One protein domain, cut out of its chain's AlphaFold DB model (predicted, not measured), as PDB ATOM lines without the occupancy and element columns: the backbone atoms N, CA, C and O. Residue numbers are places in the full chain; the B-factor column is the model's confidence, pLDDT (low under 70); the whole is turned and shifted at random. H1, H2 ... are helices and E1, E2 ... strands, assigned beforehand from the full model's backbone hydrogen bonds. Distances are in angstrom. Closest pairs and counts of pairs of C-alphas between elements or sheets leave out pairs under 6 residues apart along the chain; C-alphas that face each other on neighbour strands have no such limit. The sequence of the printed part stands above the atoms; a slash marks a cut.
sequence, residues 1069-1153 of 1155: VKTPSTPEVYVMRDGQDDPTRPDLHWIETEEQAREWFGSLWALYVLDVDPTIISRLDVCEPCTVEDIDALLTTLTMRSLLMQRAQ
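AT A GLANCE: This is residues 1069 to 1153 of the 1155 residues of an uncharacterized protein of Candidatus Uhrbacteria bacterium GW2011_GWA2_52_8d (UniProt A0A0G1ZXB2). A two-stranded hairpin, E1 and E2, sits in the middle, with helices H1, H2 and H4 gathered towards one end and the short helix H3 at the other. Strand E3 runs between the two ends on one side of E1, while E2 and then the long unnamed stretch of residues 1122 to 1135 lie on the other side; this stretch leads from H3 back to H4, and its residues 1126 to 1127 pair briefly with E2. The printed part has 85 residues, with four named helices and three named strands in the order E1, E2, H1, H2, E3, H3, H4, and its class is mixed, helices and strands. The sheet has the order E1 - E2 and is antiparallel. The whole is compact, with a radius of gyration of the C-alphas of 12.8 A, and rounded, with spans of 31 by 30 by 28 A.

HOW THE PARTS SIT: E1, residues 1077 to 1081, and E2, residues 1091 to 1095, are antiparallel neighbours and form a hairpin over a short link, with 144 degrees between their directions. C-alphas 1078 and 1094 face each other at 4.4 A, and within hydrogen-bond range are N 1079 and O 1093 at 2.8 A and N 1091 and O 1081 at 2.9 A. Residues 1092 to 1093 of E2 also pair with residues 1126 to 1127, parallel. A tight link leads from E2 to H1, residues 1098 to 1105; their closest C-alphas are those of Ile 1095 and Ala 1101, 6.7 A apart. H2, residues 1109 to 1112, is close to H1 but not clearly touching it, with the closest C-alphas, those of Arg 1102 and Trp 1109, 6.1 A apart. E3, residues 1113 to 1115, meets H2 only through their link and pairs with no named strand; its closest C-alpha to E1 is that of Val 1113, 7.6 A from that of Val 1077. H3, residues 1118 to 1121, is apart from E1, and apart from E2 but only just, at 8.4 A. H4, residues 1136 to 1153, touches H2 with its residues 1142 to 1146 alone, the closest C-alphas being those of Tyr 1112 and Ser 1146 at 6.3 A. H4 is close to H1 but not clearly touching it, with the C-alphas of Phe 1105 and Leu 1139 closest at 5.9 A; the two lines are about perpendicular, at 85 degrees. Every O i to N i+4 pair is within hydrogen-bond range in H1, against 9 of 14 in H4; H2 and H3 are too short for such a pair, and their single O i to N i+3 pair is within range in H2 but not in H3.

IN THESE COORDINATES: E1 begins at C-alpha 1077, at (-12.909, -45.361, -29.835), and is 13.1 A long from first to last C-alpha; E2 is 13.3 A long. H1 covers 10.2 A, from C-alpha 1098 at (-10.691, -47.191, -38.377). H2 is 5.6 A long, E3 6.7 A and H3 5.5 A. H4, the longest helix with 18 residues, covers 26.9 A, has a kink of 31 degrees near residue 1144 and ends at C-alpha 1153, at (-22.040, -25.998, -30.910).

THE WHOLE: The two C-alphas farthest apart, those of Glu 1128 and Arg 1151, are 33.7 A from each other. The printed part has no cut. The link from H3 to H4, 14 residues, is long. The mean pLDDT of the printed part is 74.1; residues 1083 to 1085 and 1129 to 1153 are under 70, and the mean of H4 is 59.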
ATOM      1  N   VAL A1069     -17.633 -42.784 -28.225       88.75
ATOM      2  CA  VAL A1069     -16.799 -42.072 -27.233       88.75
ATOM      3  C   VAL A1069     -15.328 -42.475 -27.264       88.75
ATOM      4  O   VAL A1069     -14.978 -43.595 -27.625       88.75
ATOM      5  N   LYS A1070     -14.452 -41.572 -26.823       88.69
ATOM      6  CA  LYS A1070     -13.010 -41.814 -26.624       88.69
ATOM      7  C   LYS A1070     -12.450 -40.916 -25.519       88.69
ATOM      8  O   LYS A1070     -13.166 -40.077 -24.978       88.69
ATOM      9  N   THR A1071     -11.159 -41.047 -25.204       84.00
ATOM     10  CA  THR A1071     -10.450 -40.004 -24.438       84.00
ATOM     11  C   THR A1071      -9.630 -39.105 -25.368       84.00
ATOM     12  O   THR A1071      -9.056 -39.615 -26.333       84.00
ATOM     13  N   PRO A1072      -9.416 -37.815 -25.039       78.00
ATOM     14  CA  PRO A1072      -8.474 -36.960 -25.775       78.00
ATOM     15  C   PRO A1072      -7.040 -37.518 -25.820       78.00
ATOM     16  O   PRO A1072      -6.245 -37.156 -26.684       78.00
ATOM     17  N   SER A1073      -6.693 -38.390 -24.868       78.25
ATOM     18  CA  SER A1073      -5.361 -38.973 -24.687       78.25
ATOM     19  C   SER A1073      -5.115 -40.302 -25.413       78.25
ATOM     20  O   SER A1073      -3.972 -40.764 -25.408       78.25
ATOM     21  N   THR A1074      -6.133 -40.928 -26.012       78.62
ATOM     22  CA  THR A1074      -6.014 -42.229 -26.696       78.62
ATOM     23  C   THR A1074      -6.717 -42.226 -28.062       78.62
ATOM     24  O   THR A1074      -7.688 -41.495 -28.253       78.62
ATOM     25  N   PRO A1075      -6.244 -43.027 -29.037       81.56
ATOM     26  CA  PRO A1075      -6.925 -43.214 -30.321       81.56
ATOM     27  C   PRO A1075      -8.048 -44.267 -30.255       81.56
ATOM     28  O   PRO A1075      -8.704 -44.523 -31.257       81.56
ATOM     29  N   GLU A1076      -8.235 -44.916 -29.105       87.75
ATOM     30  CA  GLU A1076      -9.218 -45.981 -28.894       87.75
ATOM     31  C   GLU A1076     -10.633 -45.381 -28.824       87.75
ATOM     32  O   GLU A1076     -10.916 -44.562 -27.944       87.75
ATOM     33  N   VAL A1077     -11.504 -45.788 -29.753       89.44
ATOM     34  CA  VAL A1077     -12.909 -45.361 -29.835       89.44
ATOM     35  C   VAL A1077     -13.819 -46.515 -29.428       89.44
ATOM     36  O   VAL A1077     -13.606 -47.661 -29.824       89.44
ATOM     37  N   TYR A1078     -14.836 -46.209 -28.631       88.62
ATOM     38  CA  TYR A1078     -15.753 -47.171 -28.041       88.62
ATOM     39  C   TYR A1078     -17.195 -46.859 -28.437       88.62
ATOM     40  O   TYR A1078     -17.633 -45.707 -28.387       88.62
ATOM     41  N   VAL A1079     -17.951 -47.905 -28.760       86.81
ATOM     42  CA  VAL A1079     -19.414 -47.863 -28.770       86.81
ATOM     43  C   VAL A1079     -19.890 -47.903 -27.318       86.81
ATOM     44  O   VAL A1079     -19.484 -48.786 -26.559       86.81
ATOM     45  N   MET A1080     -20.743 -46.957 -26.931       86.69
ATOM     46  CA  MET A1080     -21.366 -46.913 -25.607       86.69
ATOM     47  C   MET A1080     -22.750 -47.567 -25.665       86.69
ATOM     48  O   MET A1080     -23.570 -47.169 -26.490       86.69
ATOM     49  N   ARG A1081     -23.006 -48.556 -24.802       83.25
ATOM     50  CA  ARG A1081     -24.255 -49.337 -24.755       83.25
ATOM     51  C   ARG A1081     -24.890 -49.271 -23.369       83.25
ATOM     52  O   ARG A1081     -24.169 -49.233 -22.371       83.25
ATOM     53  N   ASP A1082     -26.219 -49.280 -23.281       77.38
ATOM     54  CA  ASP A1082     -26.875 -49.457 -21.978       77.38
ATOM     55  C   ASP A1082     -26.732 -50.914 -21.505       77.38
ATOM     56  O   ASP A1082     -27.233 -51.845 -22.138       77.38
ATOM     57  N   GLY A1083     -25.997 -51.109 -20.407       62.44
ATOM     58  CA  GLY A1083     -25.722 -52.427 -19.836       62.44
ATOM     59  C   GLY A1083     -26.555 -52.781 -18.598       62.44
ATOM     60  O   GLY A1083     -26.623 -53.960 -18.243       62.44
ATOM     61  N   GLN A1084     -27.135 -51.797 -17.891       62.69
ATOM     62  CA  GLN A1084     -27.658 -51.996 -16.521       62.69
ATOM     63  C   GLN A1084     -28.871 -51.121 -16.128       62.69
ATOM     64  O   GLN A1084     -29.210 -51.096 -14.943       62.69
ATOM     65  N   ASP A1085     -29.519 -50.408 -17.060       65.50
ATOM     66  CA  ASP A1085     -30.593 -49.428 -16.784       65.50
ATOM     67  C   ASP A1085     -30.143 -48.251 -15.863       65.50
ATOM     68  O   ASP A1085     -30.968 -47.518 -15.308       65.50
ATOM     69  N   ASP A1086     -28.827 -48.055 -15.674       75.19
ATOM     70  CA  ASP A1086     -28.216 -46.947 -14.919       75.19
ATOM     71  C   ASP A1086     -27.496 -45.997 -15.897       75.19
ATOM     72  O   ASP A1086     -26.370 -46.279 -16.317       75.19
ATOM     73  N   PRO A1087     -28.080 -44.830 -16.230       73.31
ATOM     74  CA  PRO A1087     -27.505 -43.897 -17.203       73.31
ATOM     75  C   PRO A1087     -26.261 -43.144 -16.687       73.31
ATOM     76  O   PRO A1087     -25.714 -42.282 -17.377       73.31
ATOM     77  N   THR A1088     -25.782 -43.460 -15.478       80.06
ATOM     78  CA  THR A1088     -24.461 -43.047 -14.976       80.06
ATOM     79  C   THR A1088     -23.380 -44.125 -15.175       80.06
ATOM     80  O   THR A1088     -22.217 -43.883 -14.843       80.06
ATOM     81  N   ARG A1089     -23.739 -45.318 -15.691       80.06
ATOM     82  CA  ARG A1089     -22.872 -46.512 -15.807       80.06
ATOM     83  C   ARG A1089     -23.149 -47.391 -17.053       80.06
ATOM     84  O   ARG A1089     -23.497 -48.561 -16.897       80.06
ATOM     85  N   PRO A1090     -22.973 -46.871 -18.275       83.69
ATOM     86  CA  PRO A1090     -23.054 -47.677 -19.490       83.69
ATOM     87  C   PRO A1090     -21.806 -48.549 -19.706       83.69
ATOM     88  O   PRO A1090     -20.715 -48.222 -19.227       83.69
ATOM     89  N   ASP A1091     -21.971 -49.618 -20.482       86.12
ATOM     90  CA  ASP A1091     -20.895 -50.524 -20.890       86.12
ATOM     91  C   ASP A1091     -20.180 -49.975 -22.142       86.12
ATOM     92  O   ASP A1091     -20.787 -49.316 -22.996       86.12
ATOM     93  N   LEU A1092     -18.876 -50.246 -22.266       87.06
ATOM     94  CA  LEU A1092     -18.055 -49.795 -23.398       87.06
ATOM     95  C   LEU A1092     -17.540 -50.968 -24.235       87.06
ATOM     96  O   LEU A1092     -16.864 -51.854 -23.717       87.06
ATOM     97  N   HIS A1093     -17.766 -50.927 -25.547       86.31
ATOM     98  CA  HIS A1093     -17.276 -51.929 -26.499       86.31
ATOM     99  C   HIS A1093     -16.277 -51.287 -27.465       86.31
ATOM    100  O   HIS A1093     -16.591 -50.292 -28.115       86.31
ATOM    101  N   TRP A1094     -15.062 -51.827 -27.552       88.75
ATOM    102  CA  TRP A1094     -13.990 -51.237 -28.363       88.75
ATOM    103  C   TRP A1094     -14.183 -51.504 -29.867       88.75
ATOM    104  O   TRP A1094     -14.502 -52.628 -30.254       88.75
ATOM    105  N   ILE A1095     -13.961 -50.483 -30.704       86.62
ATOM    106  CA  ILE A1095     -13.812 -50.617 -32.160       86.62
ATOM    107  C   ILE A1095     -12.310 -50.747 -32.456       86.62
ATOM    108  O   ILE A1095     -11.540 -49.834 -32.153       86.62
ATOM    109  N   GLU A1096     -11.875 -51.881 -33.011       84.88
ATOM    110  CA  GLU A1096     -10.446 -52.226 -33.073       84.88
ATOM    111  C   GLU A1096      -9.682 -51.482 -34.186       84.88
ATOM    112  O   GLU A1096      -8.472 -51.272 -34.053       84.88
ATOM    113  N   THR A1097     -10.353 -51.068 -35.273       84.44
ATOM    114  CA  THR A1097      -9.730 -50.327 -36.391       84.44
ATOM    115  C   THR A1097     -10.607 -49.205 -36.959       84.44
ATOM    116  O   THR A1097     -11.828 -49.190 -36.806       84.44
ATOM    117  N   GLU A1098      -9.979 -48.260 -37.666       81.00
ATOM    118  CA  GLU A1098     -10.691 -47.191 -38.377       81.00
ATOM    119  C   GLU A1098     -11.456 -47.722 -39.600       81.00
ATOM    120  O   GLU A1098     -12.559 -47.261 -39.881       81.00
ATOM    121  N   GLU A1099     -10.921 -48.715 -40.316       83.50
ATOM    122  CA  GLU A1099     -11.625 -49.345 -41.436       83.50
ATOM    123  C   GLU A1099     -12.946 -49.981 -40.982       83.50
ATOM    124  O   GLU A1099     -13.956 -49.829 -41.662       83.50
ATOM    125  N   GLN A1100     -12.956 -50.608 -39.800       82.50
ATOM    126  CA  GLN A1100     -14.155 -51.158 -39.167       82.50
ATOM    127  C   GLN A1100     -15.153 -50.049 -38.792       82.50
ATOM    128  O   GLN A1100     -16.348 -50.192 -39.029       82.50
ATOM    129  N   ALA A1101     -14.679 -48.908 -38.279       81.00
ATOM    130  CA  ALA A1101     -15.542 -47.760 -37.999       81.00
ATOM    131  C   ALA A1101     -16.175 -47.170 -39.277       81.00
ATOM    132  O   ALA A1101     -17.352 -46.818 -39.269       81.00
ATOM    133  N   ARG A1102     -15.428 -47.115 -40.390       81.50
ATOM    134  CA  ARG A1102     -15.935 -46.663 -41.699       81.50
ATOM    135  C   ARG A1102     -16.907 -47.656 -42.341       81.50
ATOM    136  O   ARG A1102     -17.875 -47.227 -42.960       81.50
ATOM    137  N   GLU A1103     -16.670 -48.959 -42.192       81.19
ATOM    138  CA  GLU A1103     -17.583 -50.022 -42.646       81.19
ATOM    139  C   GLU A1103     -18.923 -49.969 -41.892       81.19
ATOM    140  O   GLU A1103     -19.974 -50.200 -42.482       81.19
ATOM    141  N   TRP A1104     -18.891 -49.633 -40.600       80.12
ATOM    142  CA  TRP A1104     -20.063 -49.634 -39.718       80.12
ATOM    143  C   TRP A1104     -20.827 -48.307 -39.660       80.12
ATOM    144  O   TRP A1104     -22.029 -48.310 -39.402       80.12
ATOM    145  N   PHE A1105     -20.149 -47.175 -39.877       73.75
ATOM    146  CA  PHE A1105     -20.722 -45.837 -39.682       73.75
ATOM    147  C   PHE A1105     -20.447 -44.853 -40.835       73.75
ATOM    148  O   PHE A1105     -20.701 -43.653 -40.707       73.75
ATOM    149  N   GLY A1106     -19.948 -45.343 -41.973       74.00
ATOM    150  CA  GLY A1106     -19.684 -44.547 -43.171       74.00
ATOM    151  C   GLY A1106     -18.427 -43.673 -43.092       74.00
ATOM    152  O   GLY A1106     -17.670 -43.676 -42.122       74.00
ATOM    153  N   SER A1107     -18.186 -42.887 -44.144       76.94
ATOM    154  CA  SER A1107     -17.024 -41.988 -44.244       76.94
ATOM    155  C   SER A1107     -16.987 -40.915 -43.147       76.94
ATOM    156  O   SER A1107     -15.903 -40.534 -42.709       76.94
ATOM    157  N   LEU A1108     -18.155 -40.471 -42.675       73.38
ATOM    158  CA  LEU A1108     -18.320 -39.405 -41.680       73.38
ATOM    159  C   LEU A1108     -18.271 -39.882 -40.217       73.38
ATOM    160  O   LEU A1108     -18.452 -39.061 -39.320       73.38
ATOM    161  N   TRP A1109     -17.989 -41.166 -39.955       81.31
ATOM    162  CA  TRP A1109     -18.025 -41.787 -38.617       81.31
ATOM    163  C   TRP A1109     -17.352 -40.974 -37.495       81.31
ATOM    164  O   TRP A1109     -17.808 -40.988 -36.352       81.31
ATOM    165  N   ALA A1110     -16.269 -40.257 -37.815       81.50
ATOM    166  CA  ALA A1110     -15.498 -39.458 -36.870       81.50
ATOM    167  C   ALA A1110     -16.284 -38.260 -36.297       81.50
ATOM    168  O   ALA A1110     -15.979 -37.816 -35.192       81.50
ATOM    169  N   LEU A1111     -17.314 -37.769 -36.999       77.62
ATOM    170  CA  LEU A1111     -18.218 -36.720 -36.505       77.62
ATOM    171  C   LEU A1111     -19.131 -37.212 -35.371       77.62
ATOM    172  O   LEU A1111     -19.669 -36.400 -34.623       77.62
ATOM    173  N   TYR A1112     -19.287 -38.529 -35.209       79.06
ATOM    174  CA  TYR A1112     -20.100 -39.135 -34.149       79.06
ATOM    175  C   TYR A1112     -19.308 -39.400 -32.855       79.06
ATOM    176  O   TYR A1112     -19.845 -39.996 -31.919       79.06
ATOM    177  N   VAL A1113     -18.028 -39.009 -32.802       85.62
ATOM    178  CA  VAL A1113     -17.090 -39.354 -31.723       85.62
ATOM    179  C   VAL A1113     -16.933 -38.203 -30.725       85.62
ATOM    180  O   VAL A1113     -16.322 -37.178 -31.023       85.62
ATOM    181  N   LEU A1114     -17.412 -38.407 -29.498       85.12
ATOM    182  CA  LEU A1114     -17.312 -37.452 -28.397       85.12
ATOM    183  C   LEU A1114     -16.103 -37.746 -27.485       85.12
ATOM    184  O   LEU A1114     -15.939 -38.850 -26.957       85.12
ATOM    185  N   ASP A1115     -15.269 -36.730 -27.251       84.88
ATOM    186  CA  ASP A1115     -14.186 -36.779 -26.261       84.88
ATOM    187  C   ASP A1115     -14.751 -36.680 -24.828       84.88
ATOM    188  O   ASP A1115     -15.403 -35.699 -24.468       84.88
ATOM    189  N   VAL A1116     -14.456 -37.672 -23.977       81.38
ATOM    190  CA  VAL A1116     -14.832 -37.690 -22.550       81.38
ATOM    191  C   VAL A1116     -13.607 -37.787 -21.630       81.38
ATOM    192  O   VAL A1116     -12.532 -38.253 -22.020       81.38
ATOM    193  N   ASP A1117     -13.744 -37.326 -20.381       79.19
ATOM    194  CA  ASP A1117     -12.620 -37.244 -19.439       79.19
ATOM    195  C   ASP A1117     -12.029 -38.640 -19.102       79.19
ATOM    196  O   ASP A1117     -12.776 -39.560 -18.740       79.19
ATOM    197  N   PRO A1118     -10.691 -38.829 -19.141       75.56
ATOM    198  CA  PRO A1118     -10.058 -40.128 -18.880       75.56
ATOM    199  C   PRO A1118     -10.366 -40.729 -17.499       75.56
ATOM    200  O   PRO A1118     -10.314 -41.950 -17.311       75.56
ATOM    201  N   THR A1119     -10.683 -39.897 -16.502       75.19
ATOM    202  CA  THR A1119     -11.049 -40.361 -15.158       75.19
ATOM    203  C   THR A1119     -12.470 -40.918 -15.084       75.19
ATOM    204  O   THR A1119     -12.809 -41.488 -14.047       75.19
ATOM    205  N   ILE A1120     -13.278 -40.765 -16.141       71.94
ATOM    206  CA  ILE A1120     -14.619 -41.341 -16.287       71.94
ATOM    207  C   ILE A1120     -14.522 -42.734 -16.920       71.94
ATOM    208  O   ILE A1120     -14.913 -43.702 -16.272       71.94
ATOM    209  N   ILE A1121     -13.912 -42.864 -18.112       72.69
ATOM    210  CA  ILE A1121     -13.759 -44.166 -18.804       72.69
ATOM    211  C   ILE A1121     -13.057 -45.204 -17.915       72.69
ATOM    212  O   ILE A1121     -13.472 -46.355 -17.860       72.69
ATOM    213  N   SER A1122     -12.069 -44.793 -17.114       70.69
ATOM    214  CA  SER A1122     -11.371 -45.669 -16.153       70.69
ATOM    215  C   SER A1122     -12.219 -46.189 -14.970       70.69
ATOM    216  O   SER A1122     -11.668 -46.790 -14.042       70.69
ATOM    217  N   ARG A1123     -13.541 -45.962 -14.972       71.81
ATOM    218  CA  ARG A1123     -14.515 -46.477 -13.988       71.81
ATOM    219  C   ARG A1123     -15.666 -47.273 -14.613       71.81
ATOM    220  O   ARG A1123     -16.509 -47.750 -13.854       71.81
ATOM    221  N   LEU A1124     -15.716 -47.366 -15.940       78.94
ATOM    222  CA  LEU A1124     -16.704 -48.141 -16.688       78.94
ATOM    223  C   LEU A1124     -16.118 -49.519 -17.019       78.94
ATOM    224  O   LEU A1124     -14.897 -49.664 -17.127       78.94
ATOM    225  N   ASP A1125     -16.977 -50.525 -17.154       79.81
ATOM    226  CA  ASP A1125     -16.548 -51.859 -17.563       79.81
ATOM    227  C   ASP A1125     -16.418 -51.904 -19.099       79.81
ATOM    228  O   ASP A1125     -17.306 -51.474 -19.839       79.81
ATOM    229  N   VAL A1126     -15.264 -52.380 -19.579       79.75
ATOM    230  CA  VAL A1126     -14.988 -52.562 -21.012       79.75
ATOM    231  C   VAL A1126     -15.284 -54.013 -21.376       79.75
ATOM    232  O   VAL A1126     -14.646 -54.935 -20.859       79.75
ATOM    233  N   CYS A1127     -16.260 -54.194 -22.255       76.81
ATOM    234  CA  CYS A1127     -16.809 -55.475 -22.675       76.81
ATOM    235  C   CYS A1127     -16.142 -56.002 -23.960       76.81
ATOM    236  O   CYS A1127     -15.366 -55.309 -24.622       76.81
ATOM    237  N   GLU A1128     -16.431 -57.261 -24.307       74.94
ATOM    238  CA  GLU A1128     -15.973 -57.884 -25.561       74.94
ATOM    239  C   GLU A1128     -16.494 -57.082 -26.786       74.94
ATOM    240  O   GLU A1128     -17.606 -56.546 -26.711       74.94
ATOM    241  N   PRO A1129     -15.750 -56.983 -27.908       69.62
ATOM    242  CA  PRO A1129     -16.146 -56.168 -29.066       69.62
ATOM    243  C   PRO A1129     -17.532 -56.509 -29.648       69.62
ATOM    244  O   PRO A1129     -17.933 -57.674 -29.674       69.62
ATOM    245  N   CYS A1130     -18.251 -55.493 -30.145       65.62
ATOM    246  CA  CYS A1130     -19.557 -55.659 -30.804       65.62
ATOM    247  C   CYS A1130     -19.468 -56.477 -32.105       65.62
ATOM    248  O   CYS A1130     -18.421 -56.549 -32.751       65.62
ATOM    249  N   THR A1131     -20.604 -57.034 -32.529       64.69
ATOM    250  CA  THR A1131     -20.772 -57.661 -33.846       64.69
ATOM    251  C   THR A1131     -21.598 -56.772 -34.778       64.69
ATOM    252  O   THR A1131     -22.288 -55.859 -34.332       64.69
ATOM    253  N   VAL A1132     -21.533 -57.021 -36.090       61.31
ATOM    254  CA  VAL A1132     -22.172 -56.148 -37.098       61.31
ATOM    255  C   VAL A1132     -23.703 -56.129 -36.970       61.31
ATOM    256  O   VAL A1132     -24.310 -55.073 -37.107       61.31
ATOM    257  N   GLU A1133     -24.331 -57.261 -36.619       59.25
ATOM    258  CA  GLU A1133     -25.790 -57.345 -36.405       59.25
ATOM    259  C   GLU A1133     -26.280 -56.467 -35.233       59.25
ATOM    260  O   GLU A1133     -27.466 -56.151 -35.164       59.25
ATOM    261  N   ASP A1134     -25.389 -56.021 -34.337       60.41
ATOM    262  CA  ASP A1134     -25.737 -55.125 -33.228       60.41
ATOM    263  C   ASP A1134     -25.857 -53.642 -33.665       60.41
ATOM    264  O   ASP A1134     -26.224 -52.793 -32.845       60.41
ATOM    265  N   ILE A1135     -25.476 -53.288 -34.905       66.94
ATOM    266  CA  ILE A1135     -25.080 -51.912 -35.276       66.94
ATOM    267  C   ILE A1135     -26.032 -51.202 -36.260       66.94
ATOM    268  O   ILE A1135     -26.130 -49.977 -36.193       66.94
ATOM    269  N   ASP A1136     -26.810 -51.909 -37.090       62.94
ATOM    270  CA  ASP A1136     -27.729 -51.285 -38.075       62.94
ATOM    271  C   ASP A1136     -28.693 -50.246 -37.453       62.94
ATOM    272  O   ASP A1136     -28.953 -49.179 -38.020       62.94
ATOM    273  N   ALA A1137     -29.202 -50.522 -36.246       59.41
ATOM    274  CA  ALA A1137     -30.076 -49.605 -35.506       59.41
ATOM    275  C   ALA A1137     -29.344 -48.350 -34.981       59.41
ATOM    276  O   ALA A1137     -29.956 -47.295 -34.788       59.41
ATOM    277  N   LEU A1138     -28.031 -48.454 -34.764       66.00
ATOM    278  CA  LEU A1138     -27.185 -47.379 -34.255       66.00
ATOM    279  C   LEU A1138     -26.959 -46.307 -35.318       66.00
ATOM    280  O   LEU A1138     -27.166 -45.130 -35.047       66.00
ATOM    281  N   LEU A1139     -26.577 -46.710 -36.537       65.81
ATOM    282  CA  LEU A1139     -26.219 -45.791 -37.625       65.81
ATOM    283  C   LEU A1139     -27.353 -44.809 -37.953       65.81
ATOM    284  O   LEU A1139     -27.125 -43.602 -38.060       65.81
ATOM    285  N   THR A1140     -28.589 -45.306 -38.015       61.72
ATOM    286  CA  THR A1140     -29.783 -44.472 -38.234       61.72
ATOM    287  C   THR A1140     -29.955 -43.414 -37.133       61.72
ATOM    288  O   THR A1140     -30.333 -42.278 -37.408       61.72
ATOM    289  N   THR A1141     -29.635 -43.760 -35.883       63.56
ATOM    290  CA  THR A1141     -29.819 -42.876 -34.720       63.56
ATOM    291  C   THR A1141     -28.667 -41.874 -34.565       63.56
ATOM    292  O   THR A1141     -28.910 -40.697 -34.300       63.56
ATOM    293  N   LEU A1142     -27.425 -42.314 -34.805       68.00
ATOM    294  CA  LEU A1142     -26.213 -41.479 -34.837       68.00
ATOM    295  C   LEU A1142     -26.334 -40.359 -35.884       68.00
ATOM    296  O   LEU A1142     -26.071 -39.198 -35.575       68.00
ATOM    297  N   THR A1143     -26.809 -40.699 -37.088       63.44
ATOM    298  CA  THR A1143     -26.956 -39.755 -38.210       63.44
ATOM    299  C   THR A1143     -27.952 -38.629 -37.900       63.44
ATOM    300  O   THR A1143     -27.702 -37.474 -38.229       63.44
ATOM    301  N   MET A1144     -29.067 -38.924 -37.217       60.19
ATOM    302  CA  MET A1144     -30.005 -37.871 -36.799       60.19
ATOM    303  C   MET A1144     -29.474 -37.030 -35.624       60.19
ATOM    304  O   MET A1144     -29.773 -35.840 -35.538       60.19
ATOM    305  N   ARG A1145     -28.669 -37.610 -34.722       60.44
ATOM    306  CA  ARG A1145     -28.110 -36.887 -33.563       60.44
ATOM    307  C   ARG A1145     -26.946 -35.962 -33.903       60.44
ATOM    308  O   ARG A1145     -26.822 -34.932 -33.243       60.44
ATOM    309  N   SER A1146     -26.132 -36.252 -34.919       59.59
ATOM    310  CA  SER A1146     -25.015 -35.368 -35.294       59.59
ATOM    311  C   SER A1146     -25.479 -33.964 -35.691       59.59
ATOM    312  O   SER A1146     -24.858 -32.982 -35.291       59.59
ATOM    313  N   LEU A1147     -26.619 -33.862 -36.384       54.62
ATOM    314  CA  LEU A1147     -27.258 -32.593 -36.755       54.62
ATOM    315  C   LEU A1147     -27.691 -31.761 -35.531       54.62
ATOM    316  O   LEU A1147     -27.602 -30.534 -35.552       54.62
ATOM    317  N   LEU A1148     -28.117 -32.410 -34.441       53.28
ATOM    318  CA  LEU A1148     -28.462 -31.737 -33.181       53.28
ATOM    319  C   LEU A1148     -27.211 -31.307 -32.402       53.28
ATOM    320  O   LEU A1148     -27.163 -30.198 -31.874       53.28
ATOM    321  N   MET A1149     -26.171 -32.145 -32.369       55.53
ATOM    322  CA  MET A1149     -24.915 -31.817 -31.682       55.53
ATOM    323  C   MET A1149     -24.138 -30.687 -32.377       55.53
ATOM    324  O   MET A1149     -23.453 -29.929 -31.695       55.53
ATOM    325  N   GLN A1150     -24.279 -30.530 -33.698       57.12
ATOM    326  CA  GLN A1150     -23.758 -29.373 -34.435       57.12
ATOM    327  C   GLN A1150     -24.505 -28.077 -34.084       57.12
ATOM    328  O   GLN A1150     -23.859 -27.062 -33.840       57.12
ATOM    329  N   ARG A1151     -25.843 -28.107 -33.959       50.44
ATOM    330  CA  ARG A1151     -26.629 -26.942 -33.498       50.44
ATOM    331  C   ARG A1151     -26.221 -26.503 -32.090       50.44
ATOM    332  O   ARG A1151     -25.939 -25.332 -31.880       50.44
ATOM    333  N   ALA A1152     -26.050 -27.451 -31.169       47.12
ATOM    334  CA  ALA A1152     -25.567 -27.191 -29.809       47.12
ATOM    335  C   ALA A1152     -24.114 -26.664 -29.714       47.12
ATOM    336  O   ALA A1152     -23.662 -26.318 -28.624       47.12
ATOM    337  N   GLN A1153     -23.359 -26.639 -30.820       44.78
ATOM    338  CA  GLN A1153     -22.040 -25.998 -30.910       44.78
ATOM    339  C   GLN A1153     -22.074 -24.650 -31.652       44.78
ATOM    340  O   GLN A1153     -21.066 -23.945 -31.643       44.78
TER     341      GLN A1153